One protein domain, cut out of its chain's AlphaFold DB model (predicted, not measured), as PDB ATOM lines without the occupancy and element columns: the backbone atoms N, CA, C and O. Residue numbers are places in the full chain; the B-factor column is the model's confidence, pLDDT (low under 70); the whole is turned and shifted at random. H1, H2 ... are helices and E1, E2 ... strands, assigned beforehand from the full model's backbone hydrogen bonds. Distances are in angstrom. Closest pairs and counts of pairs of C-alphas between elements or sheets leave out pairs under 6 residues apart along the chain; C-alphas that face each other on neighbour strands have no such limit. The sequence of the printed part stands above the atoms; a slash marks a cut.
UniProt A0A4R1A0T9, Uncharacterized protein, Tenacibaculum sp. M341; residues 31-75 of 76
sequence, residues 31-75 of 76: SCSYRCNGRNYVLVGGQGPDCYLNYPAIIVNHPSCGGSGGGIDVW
ATOM      1  N   SER A  31     143.619 147.310  81.824       69.75
ATOM      2  CA  SER A  31     143.043 146.385  82.800       69.75
ATOM      3  C   SER A  31     144.146 145.796  83.685       69.75
ATOM      4  O   SER A  31     144.517 144.628  83.549       69.75
ATOM      5  N   CYS A  32     144.693 146.603  84.590       82.50
ATOM      6  CA  CYS A  32     145.596 146.103  85.618       82.50
ATOM      7  C   CYS A  32     144.793 145.367  86.698       82.50
ATOM      8  O   CYS A  32     143.825 145.880  87.260       82.50
ATOM      9  N   SER A  33     145.188 144.132  86.973       89.88
ATOM     10  CA  SER A  33     144.553 143.238  87.928       89.88
ATOM     11  C   SER A  33     145.114 143.438  89.326       89.88
ATOM     12  O   SER A  33     146.322 143.577  89.532       89.88
ATOM     13  N   TYR A  34     144.226 143.370  90.304       91.19
ATOM     14  CA  TYR A  34     144.560 143.425  91.715       91.19
ATOM     15  C   TYR A  34     144.029 142.181  92.418       91.19
ATOM     16  O   TYR A  34     143.082 141.535  91.969       91.19
ATOM     17  N   ARG A  35     144.638 141.854  93.553       93.88
ATOM     18  CA  ARG A  35     144.176 140.814  94.470       93.88
ATOM     19  C   ARG A  35     144.056 141.379  95.873       93.88
ATOM     20  O   ARG A  35     144.841 142.235  96.274       93.88
ATOM     21  N   CYS A  36     143.108 140.868  96.641       94.31
ATOM     22  CA  CYS A  36     143.010 141.237  98.044       94.31
ATOM     23  C   CYS A  36     144.103 140.552  98.870       94.31
ATOM     24  O   CYS A  36     144.343 139.352  98.736       94.31
ATOM     25  N   ASN A  37     144.744 141.323  99.744       94.62
ATOM     26  CA  ASN A  37     145.622 140.841 100.801       94.62
ATOM     27  C   ASN A  37     145.158 141.457 102.128       94.62
ATOM     28  O   ASN A  37     145.489 142.600 102.454       94.62
ATOM     29  N   GLY A  38     144.306 140.730 102.855       94.88
ATOM     30  CA  GLY A  38     143.530 141.304 103.952       94.88
ATOM     31  C   GLY A  38     142.603 142.410 103.439       94.88
ATOM     32  O   GLY A  38     141.888 142.207 102.462       94.88
ATOM     33  N   ARG A  39     142.651 143.589 104.072       94.38
ATOM     34  CA  ARG A  39     141.872 144.778 103.668       94.38
ATOM     35  C   ARG A  39     142.522 145.602 102.550       94.38
ATOM     36  O   ARG A  39     141.980 146.632 102.163       94.38
ATOM     37  N   ASN A  40     143.685 145.187 102.053       93.44
ATOM     38  CA  ASN A  40     144.441 145.929 101.046       93.44
ATOM     39  C   ASN A  40     144.222 145.325  99.662       93.44
ATOM     40  O   ASN A  40     144.135 144.103  99.526       93.44
ATOM     41  N   TYR A  41     144.198 146.170  98.637       92.75
ATOM     42  CA  TYR A  41     144.138 145.753  97.242       92.75
ATOM     43  C   TYR A  41     145.536 145.863  96.644       92.75
ATOM     44  O   TYR A  41     146.099 146.948  96.555       92.75
ATOM     45  N   VAL A  42     146.138 144.729  96.306       92.00
ATOM     46  CA  VAL A  42     147.541 144.631  95.889       92.00
ATOM     47  C   VAL A  42     147.605 144.320  94.405       92.00
ATOM     48  O   VAL A  42     146.971 143.364  93.954       92.00
ATOM     49  N   LEU A  43     148.385 145.097  93.661       90.25
ATOM     50  CA  LEU A  43     148.600 144.887  92.237       90.25
ATOM     51  C   LEU A  43     149.215 143.496  92.013       90.25
ATOM     52  O   LEU A  43     150.165 143.093  92.691       90.25
ATOM     53  N   VAL A  44     148.656 142.725  91.082       89.62
ATOM     54  CA  VAL A  44     149.161 141.379  90.787       89.62
ATOM     55  C   VAL A  44     150.557 141.475  90.159       89.62
ATOM     56  O   VAL A  44     150.809 142.300  89.282       89.62
ATOM     57  N   GLY A  45     151.477 140.634  90.641       83.31
ATOM     58  CA  GLY A  45     152.844 140.519  90.130       83.31
ATOM     59  C   GLY A  45     152.900 139.977  88.696       83.31
ATOM     60  O   GLY A  45     152.073 139.147  88.328       83.31
ATOM     61  N   GLY A  46     153.897 140.393  87.909       79.81
ATOM     62  CA  GLY A  46     154.115 139.908  86.539       79.81
ATOM     63  C   GLY A  46     153.255 140.585  85.469       79.81
ATOM     64  O   GLY A  46     153.181 140.084  84.350       79.81
ATOM     65  N   GLN A  47     152.606 141.702  85.802       84.19
ATOM     66  CA  GLN A  47     151.882 142.520  84.829       84.19
ATOM     67  C   GLN A  47     152.841 143.405  84.027       84.19
ATOM     68  O   GLN A  47     154.024 143.505  84.350       84.19
ATOM     69  N   GLY A  48     152.357 144.005  82.941       74.56
ATOM     70  CA  GLY A  48     153.193 144.848  82.093       74.56
ATOM     71  C   GLY A  48     153.763 146.066  82.842       74.56
ATOM     72  O   GLY A  48     153.221 146.480  83.875       74.56
ATOM     73  N   PRO A  49     154.879 146.644  82.357       74.62
ATOM     74  CA  PRO A  49     155.517 147.808  82.981       74.62
ATOM     75  C   PRO A  49     154.569 149.010  83.093       74.62
ATOM     76  O   PRO A  49     154.679 149.807  84.017       74.62
ATOM     77  N   ASP A  50     153.595 149.104  82.195       75.19
ATOM     78  CA  ASP A  50     152.489 150.052  82.215       75.19
ATOM     79  C   ASP A  50     151.661 149.991  83.508       75.19
ATOM     80  O   ASP A  50     151.301 151.045  84.035       75.19
ATOM     81  N   CYS A  51     151.424 148.805  84.077       78.69
ATOM     82  CA  CYS A  51     150.703 148.685  85.343       78.69
ATOM     83  C   CYS A  51     151.512 149.236  86.517       78.69
ATOM     84  O   CYS A  51     150.971 149.959  87.345       78.69
ATOM     85  N   TYR A  52     152.810 148.944  86.574       76.94
ATOM     86  CA  TYR A  52     153.669 149.434  87.655       76.94
ATOM     87  C   TYR A  52     153.940 150.937  87.578       76.94
ATOM     88  O   TYR A  52     154.198 151.561  88.601       76.94
ATOM     89  N   LEU A  53     153.888 151.516  86.376       75.12
ATOM     90  CA  LEU A  53     154.118 152.944  86.169       75.12
ATOM     91  C   LEU A  53     152.874 153.798  86.435       75.12
ATOM     92  O   LEU A  53     153.016 154.928  86.885       75.12
ATOM     93  N   ASN A  54     151.674 153.280  86.153       76.19
ATOM     94  CA  ASN A  54     150.443 154.080  86.183       76.19
ATOM     95  C   ASN A  54     149.521 153.776  87.371       76.19
ATOM     96  O   ASN A  54     148.578 154.531  87.608       76.19
ATOM     97  N   TYR A  55     149.760 152.691  88.110       81.94
ATOM     98  CA  TYR A  55     148.870 152.244  89.177       81.94
ATOM     99  C   TYR A  55     149.617 152.005  90.498       81.94
ATOM    100  O   TYR A  55     150.756 151.533  90.480       81.94
ATOM    101  N   PRO A  56     148.974 152.260  91.656       85.44
ATOM    102  CA  PRO A  56     149.539 151.911  92.953       85.44
ATOM    103  C   PRO A  56     149.866 150.417  93.051       85.44
ATOM    104  O   PRO A  56     149.051 149.556  92.723       85.44
ATOM    105  N   ALA A  57     151.033 150.088  93.598       88.12
ATOM    106  CA  ALA A  57     151.370 148.712  93.942       88.12
ATOM    107  C   ALA A  57     150.436 148.167  95.038       88.12
ATOM    108  O   ALA A  57     150.088 146.982  95.040       88.12
ATOM    109  N   ILE A  58     150.021 149.027  95.977       90.12
ATOM    110  CA  ILE A  58     149.092 148.687  97.057       90.12
ATOM    111  C   ILE A  58     148.129 149.851  97.285       90.12
ATOM    112  O   ILE A  58     148.560 150.974  97.518       90.12
ATOM    113  N   ILE A  59     146.835 149.551  97.318       90.69
ATOM    114  CA  ILE A  59     145.783 150.458  97.779       90.69
ATOM    115  C   ILE A  59     145.334 149.972  99.158       90.69
ATOM    116  O   ILE A  59     144.745 148.892  99.300       90.69
ATOM    117  N   VAL A  60     145.667 150.728 100.200       91.88
ATOM    118  CA  VAL A  60     145.384 150.332 101.585       91.88
ATOM    119  C   VAL A  60     143.897 150.522 101.896       91.88
ATOM    120  O   VAL A  60     143.279 151.495 101.471       91.88
ATOM    121  N   ASN A  61     143.315 149.608 102.679       92.12
ATOM    122  CA  ASN A  61     141.928 149.703 103.158       92.12
ATOM    123  C   ASN A  61     140.871 149.839 102.036       92.12
ATOM    124  O   ASN A  61     139.926 150.619 102.151       92.12
ATOM    125  N   HIS A  62     141.004 149.080 100.950       92.31
ATOM    126  CA  HIS A  62     140.139 149.200  99.777       92.31
ATOM    127  C   HIS A  62     138.757 148.530  99.981       92.31
ATOM    128  O   HIS A  62     138.707 147.385 100.448       92.31
ATOM    129  N   PRO A  63     137.633 149.158  99.571       91.38
ATOM    130  CA  PRO A  63     136.286 148.601  99.753       91.38
ATOM    131  C   PRO A  63     136.064 147.228  99.116       91.38
ATOM    132  O   PRO A  63     135.431 146.367  99.724       91.38
ATOM    133  N   SER A  64     136.649 146.963  97.941       89.62
ATOM    134  CA  SER A  64     136.550 145.644  97.284       89.62
ATOM    135  C   SER A  64     137.194 144.507  98.084       89.62
ATOM    136  O   SER A  64     136.910 143.345  97.818       89.62
ATOM    137  N   CYS A  65     138.037 144.832  99.068       91.94
ATOM    138  CA  CYS A  65     138.675 143.880  99.977       91.94
ATOM    139  C   CYS A  65     138.111 143.957 101.406       91.94
ATOM    140  O   CYS A  65     138.762 143.526 102.356       91.94
ATOM    141  N   GLY A  66     136.918 144.540 101.586       92.75
ATOM    142  CA  GLY A  66     136.290 144.710 102.901       92.75
ATOM    143  C   GLY A  66     136.912 145.819 103.758       92.75
ATOM    144  O   GLY A  66     136.732 145.829 104.977       92.75
ATOM    145  N   GLY A  67     137.673 146.731 103.146       91.00
ATOM    146  CA  GLY A  67     138.148 147.957 103.781       91.00
ATOM    147  C   GLY A  67     137.092 149.065 103.794       91.00
ATOM    148  O   GLY A  67     136.085 149.002 103.095       91.00
ATOM    149  N   SER A  68     137.323 150.110 104.586       91.50
ATOM    150  CA  SER A  68     136.408 151.262 104.689       91.50
ATOM    151  C   SER A  68     136.650 152.347 103.630       91.50
ATOM    152  O   SER A  68     135.934 153.343 103.612       91.50
ATOM    153  N   GLY A  69     137.645 152.179 102.756       85.69
ATOM    154  CA  GLY A  69     138.128 153.227 101.859       85.69
ATOM    155  C   GLY A  69     139.031 154.246 102.561       85.69
ATOM    156  O   GLY A  69     139.292 154.151 103.763       85.69
ATOM    157  N   GLY A  70     139.545 155.209 101.790       77.25
ATOM    158  CA  GLY A  70     140.324 156.343 102.305       77.25
ATOM    159  C   GLY A  70     141.712 156.005 102.859       77.25
ATOM    160  O   GLY A  70     142.286 156.815 103.582       77.25
ATOM    161  N   GLY A  71     142.242 154.812 102.569       80.12
ATOM    162  CA  GLY A  71     143.633 154.485 102.879       80.12
ATOM    163  C   GLY A  71     144.616 155.184 101.939       80.12
ATOM    164  O   GLY A  71     144.225 155.867 100.996       80.12
ATOM    165  N   ILE A  72     145.907 155.019 102.223       85.69
ATOM    166  CA  ILE A  72     146.984 155.553 101.383       85.69
ATOM    167  C   ILE A  72     147.289 154.619 100.208       85.69
ATOM    168  O   ILE A  72     147.185 153.394 100.331       85.69
ATOM    169  N   ASP A  73     147.745 155.209  99.109       86.81
ATOM    170  CA  ASP A  73     148.284 154.481  97.965       86.81
ATOM    171  C   ASP A  73     149.802 154.358  98.097       86.81
ATOM    172  O   ASP A  73     150.508 155.353  98.281       86.81
ATOM    173  N   VAL A  74     150.312 153.136  97.975       83.75
ATOM    174  CA  VAL A  74     151.746 152.841  97.926       83.75
ATOM    175  C   VAL A  74     152.124 152.547  96.484       83.75
ATOM    176  O   VAL A  74     151.558 151.653  95.856       83.75
ATOM    177  N   TRP A  75     153.091 153.299  95.976       83.69
ATOM    178  CA  TRP A  75     153.618 153.192  94.618       83.69
ATOM    179  C   TRP A  75     154.953 152.431  94.639       83.69
ATOM    180  O   TRP A  75     155.582 152.346  95.697       83.69
TER     181      TRP A  75
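This is residues 31 to 75 of the 76 residues of an uncharacterized protein of Tenacibaculum sp. M341 (UniProt A0A4R1A0T9). With little regular structure, this is a small elongated body: the hairpin of E1 and E2 lies along one side, H1 caps one end, and unnamed residues 55 to 75 run back beside E2, loop round the other end and return. Short antiparallel pairings join residues 58 to 59 to 41 to 42 of E2 and to 73 to 74. The 45 printed residues, mixed in class, hold E1, E2, H1 in that order, 14 residues in named elements; the whole is compact, radius of gyration of the C-alphas 10.0 A, spans 29 by 16 by 14 A.

Find C-alpha 34 at (144.560, 143.425, 91.715), where E1, residues 34 to 37, begins its 9.5 A. E2, residues 40 to 43, covers 9.8 A. H1, residues 49 to 54, runs 8.7 A to C-alpha 54 at (150.443, 154.080, 86.183).

In the hairpin, antiparallel at 141 degrees, look for N 35 and O 42, 2.8 A apart. In H1 every O i to N i+4 pair is within hydrogen-bond range. E1 and H1 are apart.

The C-alphas farthest apart, of Pro 49 and Ser 68, stand at 29.1 A. The printed part has no cut; both links are tight. Mean pLDDT of the printed part is 86.4; only residue 31 is under 70.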